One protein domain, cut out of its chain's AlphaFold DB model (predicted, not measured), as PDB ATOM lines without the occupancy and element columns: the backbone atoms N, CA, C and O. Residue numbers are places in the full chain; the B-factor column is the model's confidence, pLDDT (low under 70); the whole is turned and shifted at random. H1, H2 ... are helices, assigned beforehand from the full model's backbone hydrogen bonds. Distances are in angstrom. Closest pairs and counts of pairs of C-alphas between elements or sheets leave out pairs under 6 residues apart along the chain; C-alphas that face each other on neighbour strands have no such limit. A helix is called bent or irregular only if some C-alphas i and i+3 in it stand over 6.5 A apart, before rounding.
ATOM      1  N   LEU A   3      31.342  18.424  -6.502       62.91
ATOM      2  CA  LEU A   3      29.913  18.489  -6.168       62.91
ATOM      3  C   LEU A   3      28.964  18.199  -7.350       62.91
ATOM      4  O   LEU A   3      27.772  18.009  -7.149       62.91
ATOM      5  N   THR A   4      29.476  18.173  -8.581       71.75
ATOM      6  CA  THR A   4      28.740  17.824  -9.806       71.75
ATOM      7  C   THR A   4      29.212  16.492 -10.402       71.75
ATOM      8  O   THR A   4      28.934  16.221 -11.567       71.75
ATOM      9  N   GLY A   5      29.961  15.686  -9.636       70.50
ATOM     10  CA  GLY A   5      30.459  14.370 -10.050       70.50
ATOM     11  C   GLY A   5      31.721  14.381 -10.922       70.50
ATOM     12  O   GLY A   5      32.114  13.333 -11.424       70.50
ATOM     13  N   GLU A   6      32.366  15.535 -11.126       79.75
ATOM     14  CA  GLU A   6      33.683  15.581 -11.781       79.75
ATOM     15  C   GLU A   6      34.796  15.214 -10.793       79.75
ATOM     16  O   GLU A   6      34.735  15.603  -9.631       79.75
ATOM     17  N   ASP A   7      35.867  14.574 -11.265       84.56
ATOM     18  CA  ASP A   7      37.067  14.366 -10.452       84.56
ATOM     19  C   ASP A   7      37.714  15.722 -10.076       84.56
ATOM     20  O   ASP A   7      38.143  16.469 -10.968       84.56
ATOM     21  N   PRO A   8      37.802  16.080  -8.776       85.38
ATOM     22  CA  PRO A   8      38.438  17.322  -8.352       85.38
ATOM     23  C   PRO A   8      39.911  17.408  -8.749       85.38
ATOM     24  O   PRO A   8      40.388  18.513  -9.008       85.38
ATOM     25  N   LEU A   9      40.632  16.285  -8.822       88.00
ATOM     26  CA  LEU A   9      42.051  16.269  -9.176       88.00
ATOM     27  C   LEU A   9      42.243  16.639 -10.649       88.00
ATOM     28  O   LEU A   9      43.064  17.500 -10.971       88.00
ATOM     29  N   ALA A  10      41.423  16.071 -11.536       89.62
ATOM     30  CA  ALA A  10      41.391  16.437 -12.951       89.62
ATOM     31  C   ALA A  10      40.944  17.893 -13.192       89.62
ATOM     32  O   ALA A  10      41.304  18.495 -14.205       89.62
ATOM     33  N   ALA A  11      40.181  18.485 -12.266       90.44
ATOM     34  CA  ALA A  11      39.713  19.865 -12.367       90.44
ATOM     35  C   ALA A  11      40.757  20.919 -11.950       90.44
ATOM     36  O   ALA A  11      40.571  22.099 -12.261       90.44
ATOM     37  N   VAL A  12      41.856  20.545 -11.280       92.25
ATOM     38  CA  VAL A  12      42.856  21.513 -10.788       92.25
ATOM     39  C   VAL A  12      43.416  22.404 -11.909       92.25
ATOM     40  O   VAL A  12      43.360  23.624 -11.741       92.25
ATOM     41  N   PRO A  13      43.885  21.883 -13.066       92.19
ATOM     42  CA  PRO A  13      44.486  22.723 -14.103       92.19
ATOM     43  C   PRO A  13      43.544  23.818 -14.614       92.19
ATOM     44  O   PRO A  13      43.930  24.980 -14.637       92.19
ATOM     45  N   ARG A  14      42.288  23.471 -14.931       91.75
ATOM     46  CA  ARG A  14      41.288  24.454 -15.385       91.75
ATOM     47  C   ARG A  14      40.902  25.452 -14.291       91.75
ATOM     48  O   ARG A  14      40.610  26.601 -14.583       91.75
ATOM     49  N   THR A  15      40.909  25.029 -13.026       91.88
ATOM     50  CA  THR A  15      40.544  25.897 -11.895       91.88
ATOM     51  C   THR A  15      41.628  26.948 -11.638       91.88
ATOM     52  O   THR A  15      41.329  28.072 -11.244       91.88
ATOM     53  N   LEU A  16      42.897  26.630 -11.915       94.44
ATOM     54  CA  LEU A  16      43.995  27.599 -11.828       94.44
ATOM     55  C   LEU A  16      43.841  28.765 -12.818       94.44
ATOM     56  O   LEU A  16      44.332  29.860 -12.533       94.44
ATOM     57  N   ASP A  17      43.143  28.577 -13.940       93.88
ATOM     58  CA  ASP A  17      42.877  29.657 -14.898       93.88
ATOM     59  C   ASP A  17      41.940  30.728 -14.315       93.88
ATOM     60  O   ASP A  17      42.066  31.908 -14.648       93.88
ATOM     61  N   GLU A  18      41.075  30.345 -13.372       94.56
ATOM     62  CA  GLU A  18      40.151  31.242 -12.665       94.56
ATOM     63  C   GLU A  18      40.841  32.030 -11.534       94.56
ATOM     64  O   GLU A  18      40.348  33.065 -11.081       94.56
ATOM     65  N   VAL A  19      42.014  31.577 -11.085       95.25
ATOM     66  CA  VAL A  19      42.798  32.241 -10.039       95.25
ATOM     67  C   VAL A  19      43.421  33.530 -10.575       95.25
ATOM     68  O   VAL A  19      43.979  33.560 -11.675       95.25
ATOM     69  N   HIS A  20      43.404  34.585  -9.751       96.50
ATOM     70  CA  HIS A  20      44.067  35.854 -10.050       96.50
ATOM     71  C   HIS A  20      45.544  35.644 -10.465       96.50
ATOM     72  O   HIS A  20      46.262  34.901  -9.781       96.50
ATOM     73  N   PRO A  21      46.039  36.302 -11.535       96.31
ATOM     74  CA  PRO A  21      47.384  36.066 -12.071       96.31
ATOM     75  C   PRO A  21      48.510  36.137 -11.030       96.31
ATOM     76  O   PRO A  21      49.395  35.280 -11.030       96.31
ATOM     77  N   ASP A  22      48.430  37.083 -10.090       97.19
ATOM     78  CA  ASP A  22      49.433  37.287  -9.028       97.19
ATOM     79  C   ASP A  22      49.597  36.085  -8.083       97.19
ATOM     80  O   ASP A  22      50.617  35.937  -7.411       97.19
ATOM     81  N   HIS A  23      48.596  35.208  -8.017       95.12
ATOM     82  CA  HIS A  23      48.571  34.054  -7.119       95.12
ATOM     83  C   HIS A  23      48.677  32.717  -7.853       95.12
ATOM     84  O   HIS A  23      49.082  31.718  -7.252       95.12
ATOM     85  N   ARG A  24      48.369  32.691  -9.156       96.00
ATOM     86  CA  ARG A  24      48.295  31.466  -9.964       96.00
ATOM     87  C   ARG A  24      49.569  30.635  -9.900       96.00
ATOM     88  O   ARG A  24      49.489  29.427  -9.720       96.00
ATOM     89  N   ARG A  25      50.745  31.265  -9.988       95.88
ATOM     90  CA  ARG A  25      52.029  30.543  -9.935       95.88
ATOM     91  C   ARG A  25      52.224  29.814  -8.605       95.88
ATOM     92  O   ARG A  25      52.653  28.666  -8.605       95.88
ATOM     93  N   ARG A  26      51.908  30.468  -7.484       95.38
ATOM     94  CA  ARG A  26      52.058  29.868  -6.150       95.38
ATOM     95  C   ARG A  26      51.095  28.699  -5.973       95.38
ATOM     96  O   ARG A  26      51.519  27.643  -5.517       95.38
ATOM     97  N   TRP A  27      49.842  28.863  -6.400       96.19
ATOM     98  CA  TRP A  27      48.872  27.769  -6.402       96.19
ATOM     99  C   TRP A  27      49.298  26.616  -7.312       96.19
ATOM    100  O   TRP A  27      49.228  25.470  -6.891       96.19
ATOM    101  N   ALA A  28      49.812  26.894  -8.511       96.25
ATOM    102  CA  ALA A  28      50.292  25.857  -9.421       96.25
ATOM    103  C   ALA A  28      51.425  25.018  -8.806       96.25
ATOM    104  O   ALA A  28      51.444  23.806  -8.977       96.25
ATOM    105  N   THR A  29      52.342  25.641  -8.057       96.25
ATOM    106  CA  THR A  29      53.383  24.916  -7.315       96.25
ATOM    107  C   THR A  29      52.807  24.106  -6.155       96.25
ATOM    108  O   THR A  29      53.172  22.949  -5.983       96.25
ATOM    109  N   ALA A  30      51.918  24.697  -5.355       96.06
ATOM    110  CA  ALA A  30      51.352  24.037  -4.180       96.06
ATOM    111  C   ALA A  30      50.433  22.857  -4.548       96.06
ATOM    112  O   ALA A  30      50.382  21.866  -3.832       96.06
ATOM    113  N   LEU A  31      49.715  22.951  -5.669       96.00
ATOM    114  CA  LEU A  31      48.749  21.944  -6.117       96.00
ATOM    115  C   LEU A  31      49.315  21.006  -7.190       96.00
ATOM    116  O   LEU A  31      48.555  20.279  -7.832       96.00
ATOM    117  N   ALA A  32      50.632  21.029  -7.406       95.88
ATOM    118  CA  ALA A  32      51.277  20.182  -8.395       95.88
ATOM    119  C   ALA A  32      51.059  18.685  -8.070       95.88
ATOM    120  O   ALA A  32      51.035  18.306  -6.892       95.88
ATOM    121  N   PRO A  33      50.917  17.807  -9.083       95.19
ATOM    122  CA  PRO A  33      50.692  16.374  -8.861       95.19
ATOM    123  C   PRO A  33      51.788  15.688  -8.033       95.19
ATOM    124  O   PRO A  33      51.502  14.753  -7.283       95.19
ATOM    125  N   ASP A  34      53.023  16.168  -8.139       95.62
ATOM    126  CA  ASP A  34      54.216  15.683  -7.443       95.62
ATOM    127  C   ASP A  34      54.499  16.413  -6.118       95.62
ATOM    128  O   ASP A  34      55.474  16.095  -5.435       95.62
ATOM    129  N   TRP A  35      53.649  17.364  -5.714       97.44
ATOM    130  CA  TRP A  35      53.794  18.036  -4.426       97.44
ATOM    131  C   TRP A  35      53.573  17.062  -3.256       97.44
ATOM    132  O   TRP A  35      52.671  16.220  -3.289       97.44
ATOM    133  N   HIS A  36      54.376  17.219  -2.203       97.62
ATOM    134  CA  HIS A  36      54.337  16.427  -0.972       97.62
ATOM    135  C   HIS A  36      54.415  17.356   0.256       97.62
ATOM    136  O   HIS A  36      55.154  18.342   0.191       97.62
ATOM    137  N   PRO A  37      53.766  17.040   1.399       97.00
ATOM    138  CA  PRO A  37      53.783  17.875   2.610       97.00
ATOM    139  C   PRO A  37      55.175  18.288   3.102       97.00
ATOM    140  O   PRO A  37      55.364  19.402   3.579       97.00
ATOM    141  N   ALA A  38      56.181  17.433   2.907       95.75
ATOM    142  CA  ALA A  38      57.581  17.740   3.230       95.75
ATOM    143  C   ALA A  38      58.189  18.905   2.414       95.75
ATOM    144  O   ALA A  38      59.251  19.406   2.772       95.75
ATOM    145  N   LEU A  39      57.546  19.323   1.320       94.81
ATOM    146  CA  LEU A  39      57.944  20.466   0.492       94.81
ATOM    147  C   LEU A  39      57.264  21.774   0.927       94.81
ATOM    148  O   LEU A  39      57.502  22.816   0.314       94.81
ATOM    149  N   ALA A  40      56.392  21.738   1.939       93.25
ATOM    150  CA  ALA A  40      55.730  22.930   2.447       93.25
ATOM    151  C   ALA A  40      56.761  23.951   2.955       93.25
ATOM    152  O   ALA A  40      57.650  23.634   3.743       93.25
ATOM    153  N   THR A  41      56.627  25.200   2.512       90.12
ATOM    154  CA  THR A  41      57.533  26.298   2.891       90.12
ATOM    155  C   THR A  41      57.026  27.112   4.082       90.12
ATOM    156  O   THR A  41      57.681  28.057   4.509       90.12
ATOM    157  N   GLU A  42      55.835  26.797   4.583       93.75
ATOM    158  CA  GLU A  42      55.189  27.469   5.705       93.75
ATOM    159  C   GLU A  42      54.301  26.474   6.465       93.75
ATOM    160  O   GLU A  42      54.034  25.369   5.988       93.75
ATOM    161  N   PHE A  43      53.855  26.866   7.657       93.31
ATOM    162  CA  PHE A  43      53.001  26.038   8.502       93.31
ATOM    163  C   PHE A  43      51.661  25.716   7.820       93.31
ATOM    164  O   PHE A  43      51.056  26.590   7.196       93.31
ATOM    165  N   ASN A  44      51.172  24.481   7.968       89.94
ATOM    166  CA  ASN A  44      50.006  23.979   7.234       89.94
ATOM    167  C   ASN A  44      48.649  24.566   7.651       89.94
ATOM    168  O   ASN A  44      47.669  24.295   6.972       89.94
ATOM    169  N   GLY A  45      48.599  25.432   8.665       87.94
ATOM    170  CA  GLY A  45      47.437  26.290   8.927       87.94
ATOM    171  C   GLY A  45      47.285  27.468   7.956       87.94
ATOM    172  O   GLY A  45      46.232  28.099   7.885       87.94
ATOM    173  N   ALA A  46      48.318  27.784   7.167       95.31
ATOM    174  CA  ALA A  46      48.191  28.739   6.074       95.31
ATOM    175  C   ALA A  46      47.425  28.125   4.891       95.31
ATOM    176  O   ALA A  46      47.526  26.933   4.604       95.31
ATOM    177  N   VAL A  47      46.708  28.971   4.146       95.06
ATOM    178  CA  VAL A  47      45.806  28.539   3.063       95.06
ATOM    179  C   VAL A  47      46.488  27.649   2.011       95.06
ATOM    180  O   VAL A  47      45.890  26.679   1.553       95.06
ATOM    181  N   TRP A  48      47.745  27.937   1.659       95.19
ATOM    182  CA  TRP A  48      48.476  27.231   0.603       95.19
ATOM    183  C   TRP A  48      48.832  25.791   0.985       95.19
ATOM    184  O   TRP A  48      48.372  24.878   0.299       95.19
ATOM    185  N   PRO A  49      49.607  25.547   2.061       96.50
ATOM    186  CA  PRO A  49      49.916  24.192   2.501       96.50
ATOM    187  C   PRO A  49      48.691  23.438   3.021       96.50
ATOM    188  O   PRO A  49      48.664  22.219   2.883       96.50
ATOM    189  N   CYS A  50      47.672  24.118   3.561       97.94
ATOM    190  CA  CYS A  50      46.429  23.469   3.979       97.94
ATOM    191  C   CYS A  50      45.746  22.772   2.794       97.94
ATOM    192  O   CYS A  50      45.563  21.552   2.795       97.94
ATOM    193  N   LEU A  51      45.445  23.535   1.737       97.19
ATOM    194  CA  LEU A  51      44.792  22.987   0.549       97.19
ATOM    195  C   LEU A  51      45.700  21.999  -0.200       97.19
ATOM    196  O   LEU A  51      45.219  20.975  -0.678       97.19
ATOM    197  N   ALA A  52      47.007  22.273  -0.271       97.31
ATOM    198  CA  ALA A  52      47.974  21.362  -0.882       97.31
ATOM    199  C   ALA A  52      48.031  20.006  -0.163       97.31
ATOM    200  O   ALA A  52      48.018  18.966  -0.819       97.31
ATOM    201  N   THR A  53      48.022  20.006   1.175       98.31
ATOM    202  CA  THR A  53      48.008  18.778   1.986       98.31
ATOM    203  C   THR A  53      46.704  18.013   1.801       98.31
ATOM    204  O   THR A  53      46.742  16.802   1.604       98.31
ATOM    205  N   ALA A  54      45.563  18.705   1.774       98.00
ATOM    206  CA  ALA A  54      44.272  18.067   1.531       98.00
ATOM    207  C   ALA A  54      44.192  17.407   0.142       98.00
ATOM    208  O   ALA A  54      43.746  16.266   0.013       98.00
ATOM    209  N   LEU A  55      44.674  18.092  -0.903       97.31
ATOM    210  CA  LEU A  55      44.729  17.539  -2.260       97.31
ATOM    211  C   LEU A  55      45.768  16.424  -2.408       97.31
ATOM    212  O   LEU A  55      45.539  15.492  -3.176       97.31
ATOM    213  N   TRP A  56      46.896  16.504  -1.698       98.19
ATOM    214  CA  TRP A  56      47.865  15.412  -1.619       98.19
ATOM    215  C   TRP A  56      47.221  14.167  -1.009       98.19
ATOM    216  O   TRP A  56      47.214  13.128  -1.663       98.19
ATOM    217  N   ALA A  57      46.597  14.292   0.164       98.38
ATOM    218  CA  ALA A  57      45.962  13.176   0.857       98.38
ATOM    219  C   ALA A  57      44.878  12.515  -0.005       98.38
ATOM    220  O   ALA A  57      44.834  11.291  -0.116       98.38
ATOM    221  N   LEU A  58      44.048  13.316  -0.682       97.56
ATOM    222  CA  LEU A  58      43.033  12.811  -1.605       97.56
ATOM    223  C   LEU A  58      43.642  12.071  -2.806       97.56
ATOM    224  O   LEU A  58      43.101  11.062  -3.238       97.56
ATOM    225  N   ARG A  59      44.758  12.565  -3.354       96.88
ATOM    226  CA  ARG A  59      45.421  11.989  -4.535       96.88
ATOM    227  C   ARG A  59      46.197  10.709  -4.232       96.88
ATOM    228  O   ARG A  59      46.364   9.883  -5.124       96.88
ATOM    229  N   THR A  60      46.718  10.560  -3.018       97.56
ATOM    230  CA  THR A  60      47.564   9.418  -2.635       97.56
ATOM    231  C   THR A  60      46.803   8.304  -1.927       97.56
ATOM    232  O   THR A  60      47.425   7.363  -1.438       97.56
ATOM    233  N   THR A  61      45.479   8.410  -1.829       98.00
ATOM    234  CA  THR A  61      44.621   7.445  -1.139       98.00
ATOM    235  C   THR A  61      43.378   7.130  -1.969       98.00
ATOM    236  O   THR A  61      43.091   7.823  -2.940       98.00
ATOM    237  N   ASP A  62      42.655   6.068  -1.612       96.81
ATOM    238  CA  ASP A  62      41.536   5.516  -2.392       96.81
ATOM    239  C   ASP A  62      40.225   5.378  -1.593       96.81
ATOM    240  O   ASP A  62      39.236   4.841  -2.092       96.81
ATOM    241  N   SER A  63      40.193   5.886  -0.358       98.06
ATOM    242  CA  SER A  63      38.996   5.920   0.483       98.06
ATOM    243  C   SER A  63      38.926   7.185   1.339       98.06
ATOM    244  O   SER A  63      39.946   7.813   1.641       98.06
ATOM    245  N   PHE A  64      37.715   7.536   1.783       98.12
ATOM    246  CA  PHE A  64      37.489   8.650   2.708       98.12
ATOM    247  C   PHE A  64      38.306   8.493   3.998       98.12
ATOM    248  O   PHE A  64      38.971   9.430   4.439       98.12
ATOM    249  N   GLU A  65      38.278   7.293   4.581       98.38
ATOM    250  CA  GLU A  65      38.970   6.991   5.831       98.38
ATOM    251  C   GLU A  65      40.491   7.141   5.687       98.38
ATOM    252  O   GLU A  65      41.117   7.820   6.501       98.38
ATOM    253  N   SER A  66      41.081   6.579   4.625       98.62
ATOM    254  CA  SER A  66      42.521   6.699   4.375       98.62
ATOM    255  C   SER A  66      42.949   8.130   4.048       98.62
ATOM    256  O   SER A  66      44.019   8.546   4.488       98.62
ATOM    257  N   ALA A  67      42.128   8.900   3.324       98.50
ATOM    258  CA  ALA A  67      42.426  10.299   3.013       98.50
ATOM    259  C   ALA A  67      42.516  11.141   4.292       98.50
ATOM    260  O   ALA A  67      43.458  11.911   4.477       98.50
ATOM    261  N   LEU A  68      41.563  10.960   5.210       98.38
ATOM    262  CA  LEU A  68      41.574  11.651   6.500       98.38
ATOM    263  C   LEU A  68      42.727  11.205   7.389       98.38
ATOM    264  O   LEU A  68      43.367  12.058   7.998       98.38
ATOM    265  N   ALA A  69      43.015   9.903   7.443       98.50
ATOM    266  CA  ALA A  69      44.157   9.392   8.193       98.50
ATOM    267  C   ALA A  69      45.469  10.016   7.690       98.50
ATOM    268  O   ALA A  69      46.208  10.597   8.479       98.50
ATOM    269  N   ALA A  70      45.700  10.014   6.371       98.50
ATOM    270  CA  ALA A  70      46.887  10.620   5.772       98.50
ATOM    271  C   ALA A  70      47.006  12.120   6.088       98.50
ATOM    272  O   ALA A  70      48.092  12.597   6.406       98.50
ATOM    273  N   ALA A  71      45.899  12.867   6.033       98.38
ATOM    274  CA  ALA A  71      45.878  14.287   6.377       98.38
ATOM    275  C   ALA A  71      46.215  14.554   7.857       98.38
ATOM    276  O   ALA A  71      46.960  15.485   8.154       98.38
ATOM    277  N   VAL A  72      45.688  13.742   8.779       98.25
ATOM    278  CA  VAL A  72      45.957  13.861  10.222       98.25
ATOM    279  C   VAL A  72      47.399  13.468  10.554       98.25
ATOM    280  O   VAL A  72      48.052  14.163  11.333       98.25
ATOM    281  N   ASP A  73      47.920  12.412   9.928       98.31
ATOM    282  CA  ASP A  73      49.271  11.893  10.175       98.31
ATOM    283  C   ASP A  73      50.386  12.873   9.758       98.31
ATOM    284  O   ASP A  73      51.502  12.795  10.272       98.31
ATOM    285  N   VAL A  74      50.092  13.842   8.880       97.50
ATOM    286  CA  VAL A  74      51.014  14.950   8.553       97.50
ATOM    287  C   VAL A  74      51.287  15.851   9.767       97.50
ATOM    288  O   VAL A  74      52.351  16.468   9.849       97.50
ATOM    289  N   GLY A  75      50.369  15.915  10.736       96.19
ATOM    290  CA  GLY A  75      50.506  16.757  11.923       96.19
ATOM    291  C   GLY A  75      50.300  18.254  11.647       96.19
ATOM    292  O   GLY A  75      49.767  18.662  10.614       96.19
ATOM    293  N   GLY A  76      50.714  19.099  12.596       95.88
ATOM    294  CA  GLY A  76      50.525  20.552  12.518       95.88
ATOM    295  C   GLY A  76      49.079  20.968  12.804       95.88
ATOM    296  O   GLY A  76      48.530  20.602  13.841       95.88
ATOM    297  N   ASP A  77      48.472  21.736  11.899       96.81
ATOM    298  CA  ASP A  77      47.070  22.182  11.955       96.81
ATOM    299  C   ASP A  77      46.104  21.071  11.500       96.81
ATOM    300  O   ASP A  77      45.452  21.134  10.455       96.81
ATOM    301  N   THR A  78      46.105  19.967  12.251       96.25
ATOM    302  CA  THR A  78      45.425  18.729  11.847       96.25
ATOM    303  C   THR A  78      43.914  18.876  11.710       96.25
ATOM    304  O   THR A  78      43.336  18.257  10.822       96.25
ATOM    305  N   ASP A  79      43.259  19.684  12.544       97.50
ATOM    306  CA  ASP A  79      41.811  19.876  12.506       97.50
ATOM    307  C   ASP A  79      41.386  20.658  11.263       97.50
ATOM    308  O   ASP A  79      40.458  20.235  10.567       97.50
ATOM    309  N   THR A  80      42.105  21.729  10.918       97.38
ATOM    310  CA  THR A  80      41.830  22.498   9.699       97.38
ATOM    311  C   THR A  80      42.073  21.652   8.451       97.38
ATOM    312  O   THR A  80      41.209  21.573   7.572       97.38
ATOM    313  N   VAL A  81      43.223  20.975   8.369       98.25
ATOM    314  CA  VAL A  81      43.564  20.152   7.198       98.25
ATOM    315  C   VAL A  81      42.607  18.963   7.066       98.25
ATOM    316  O   VAL A  81      42.143  18.682   5.958       98.25
ATOM    317  N   ALA A  82      42.243  18.295   8.165       98.00
ATOM    318  CA  ALA A  82      41.265  17.208   8.140       98.00
ATOM    319  C   ALA A  82      39.869  17.698   7.732       98.00
ATOM    320  O   ALA A  82      39.192  17.010   6.967       98.00
ATOM    321  N   ALA A  83      39.446  18.893   8.163       97.94
ATOM    322  CA  ALA A  83      38.169  19.476   7.753       97.94
ATOM    323  C   ALA A  83      38.122  19.765   6.242       97.94
ATOM    324  O   ALA A  83      37.150  19.402   5.574       97.94
ATOM    325  N   VAL A  84      39.184  20.356   5.676       98.00
ATOM    326  CA  VAL A  84      39.281  20.607   4.225       98.00
ATOM    327  C   VAL A  84      39.348  19.291   3.447       98.00
ATOM    328  O   VAL A  84      38.620  19.116   2.466       98.00
ATOM    329  N   THR A  85      40.157  18.334   3.908       98.12
ATOM    330  CA  THR A  85      40.262  17.000   3.295       98.12
ATOM    331  C   THR A  85      38.918  16.278   3.323       98.12
ATOM    332  O   THR A  85      38.513  15.727   2.307       98.12
ATOM    333  N   GLY A  86      38.181  16.338   4.436       97.50
ATOM    334  CA  GLY A  86      36.856  15.732   4.576       97.50
ATOM    335  C   GLY A  86      35.805  16.347   3.666       97.50
ATOM    336  O   GLY A  86      34.984  15.615   3.123       97.50
ATOM    337  N   GLY A  87      35.862  17.658   3.423       95.69
ATOM    338  CA  GLY A  87      35.005  18.302   2.428       95.69
ATOM    339  C   GLY A  87      35.255  17.776   1.010       95.69
ATOM    340  O   GLY A  87      34.310  17.433   0.301       95.69
ATOM    341  N   LEU A  88      36.526  17.660   0.610       95.69
ATOM    342  CA  LEU A  88      36.898  17.152  -0.715       95.69
ATOM    343  C   LEU A  88      36.608  15.653  -0.858       95.69
ATOM    344  O   LEU A  88      35.937  15.238  -1.798       95.69
ATOM    345  N   ALA A  89      37.079  14.846   0.091       96.81
ATOM    346  CA  ALA A  89      36.886  13.402   0.107       96.81
ATOM    347  C   ALA A  89      35.400  13.038   0.218       96.81
ATOM    348  O   ALA A  89      34.945  12.133  -0.471       96.81
ATOM    349  N   GLY A  90      34.616  13.765   1.018       95.25
ATOM    350  CA  GLY A  90      33.172  13.558   1.124       95.25
ATOM    351  C   GLY A  90      32.437  13.841  -0.188       95.25
ATOM    352  O   GLY A  90      31.508  13.117  -0.533       95.25
ATOM    353  N   ALA A  91      32.882  14.839  -0.959       93.31
ATOM    354  CA  ALA A  91      32.335  15.106  -2.289       93.31
ATOM    355  C   ALA A  91      32.696  14.018  -3.319       93.31
ATOM    356  O   ALA A  91      31.916  13.779  -4.235       93.31
ATOM    357  N   VAL A  92      33.854  13.362  -3.176       94.19
ATOM    358  CA  VAL A  92      34.314  12.292  -4.082       94.19
ATOM    359  C   VAL A  92      33.699  10.938  -3.739       94.19
ATOM    360  O   VAL A  92      33.193  10.249  -4.620       94.19
ATOM    361  N   TYR A  93      33.755  10.545  -2.468       94.62
ATOM    362  CA  TYR A  93      33.384   9.204  -2.014       94.62
ATOM    363  C   TYR A  93      31.929   9.106  -1.530       94.62
ATOM    364  O   TYR A  93      31.400   8.005  -1.400       94.62
ATOM    365  N   GLY A  94      31.271  10.242  -1.286       92.75
ATOM    366  CA  GLY A  94      29.910  10.295  -0.759       92.75
ATOM    367  C   GLY A  94      29.824  10.032   0.748       92.75
ATOM    368  O   GLY A  94      30.789   9.635   1.403       92.75
ATOM    369  N   ILE A  95      28.635  10.271   1.311       92.38
ATOM    370  CA  ILE A  95      28.389  10.134   2.755       92.38
ATOM    371  C   ILE A  95      28.512   8.687   3.246       92.38
ATOM    372  O   ILE A  95      29.011   8.467   4.344       92.38
ATOM    373  N   ASP A  96      28.133   7.710   2.419       94.75
ATOM    374  CA  ASP A  96      28.172   6.286   2.776       94.75
ATOM    375  C   ASP A  96      29.609   5.758   2.953       94.75
ATOM    376  O   ASP A  96      29.817   4.703   3.547       94.75
ATOM    377  N   ALA A  97      30.614   6.495   2.465       96.62
ATOM    378  CA  ALA A  97      32.023   6.175   2.677       96.62
ATOM    379  C   ALA A  97      32.559   6.656   4.036       96.62
ATOM    380  O   ALA A  97      33.669   6.281   4.421       96.62
ATOM    381  N   VAL A  98      31.813   7.495   4.763       97.12
ATOM    382  CA  VAL A  98      32.222   7.994   6.079       97.12
ATOM    383  C   VAL A  98      31.923   6.926   7.134       97.12
ATOM    384  O   VAL A  98      30.767   6.540   7.293       97.12
ATOM    385  N   PRO A  99      32.914   6.470   7.918       97.31
ATOM    386  CA  PRO A  99      32.676   5.455   8.935       97.31
ATOM    387  C   PRO A  99      31.620   5.853   9.975       97.31
ATOM    388  O   PRO A  99      31.771   6.854  10.680       97.31
ATOM    389  N   ASP A 100      30.619   4.991  10.181       96.06
ATOM    390  CA  ASP A 100      29.557   5.194  11.183       96.06
ATOM    391  C   ASP A 100      30.098   5.434  12.596       96.06
ATOM    392  O   ASP A 100      29.543   6.202  13.385       96.06
TER     393      ASP A 100
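What this domain is: This is residues 3 to 100 of the 141 residues of the protein "ADP-ribosylglycohydrolase" of Streptomyces cavourensis (UniProt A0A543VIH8). A helical hairpin, H4 and H5, packs on H3 to make the core, and a second hairpin, H1 and H2, packs on H3 through H2. The 98 printed residues have five named helices, H1 to H5 in chain order, and no named strand: all helix. The whole is compact, radius of gyration of the C-alphas 13.1 A, spans 43 by 31 by 20 A.

How they stand to each other: Start at H1, residues 8 to 18, which forms a hairpin with H2, residues 21 to 30; their closest C-alphas, Leu 16 and Arg 24, are 6.1 A apart. H2 touches H3, residues 47 to 59, at its residues 48 to 52 alone; the closest C-alphas, Ala 30 and Ala 52, are 5.4 A apart. H3, the hub, touches H5, residues 78 to 93, at a steep tilt of 44 degrees; the closest C-alphas, Ala 54 and Thr 85, are 4.5 A apart. H4, residues 64 to 73, touches H3 at its residues 53 to 58 alone, closest C-alphas Ala 67 and Ala 57, 5.0 A. H4 and H5 form a hairpin, a shallow tilt of 19 degrees, opposite ways, closest C-alphas Val 72 and Thr 78, 5.2 A. Each O i to N i+4 pair is within hydrogen-bond range in H3, H4 and H5, against 4 of 6 in H2 and 3 of 7 in H1, where 7 of 8 O i to N i+3 pairs are.

Where its parts are: Find C-alpha 8 at (38.438, 17.322, -8.352), where H1 begins. H1 and H2 are irregular: C-alphas 10 and 13 are 7.1 A apart, 22 and 25 7.3 A. H3 spans 18.2 A and H5 20.7 A, to C-alpha 93 at (33.384, 9.204, -2.014).

The domain as a whole: The farthest C-alphas, Asp 22 and Asp 100, are 42.8 A apart. The printed part has no cut; the link of residues 31 to 46 is long. Residue 3 alone has pLDDT under 70.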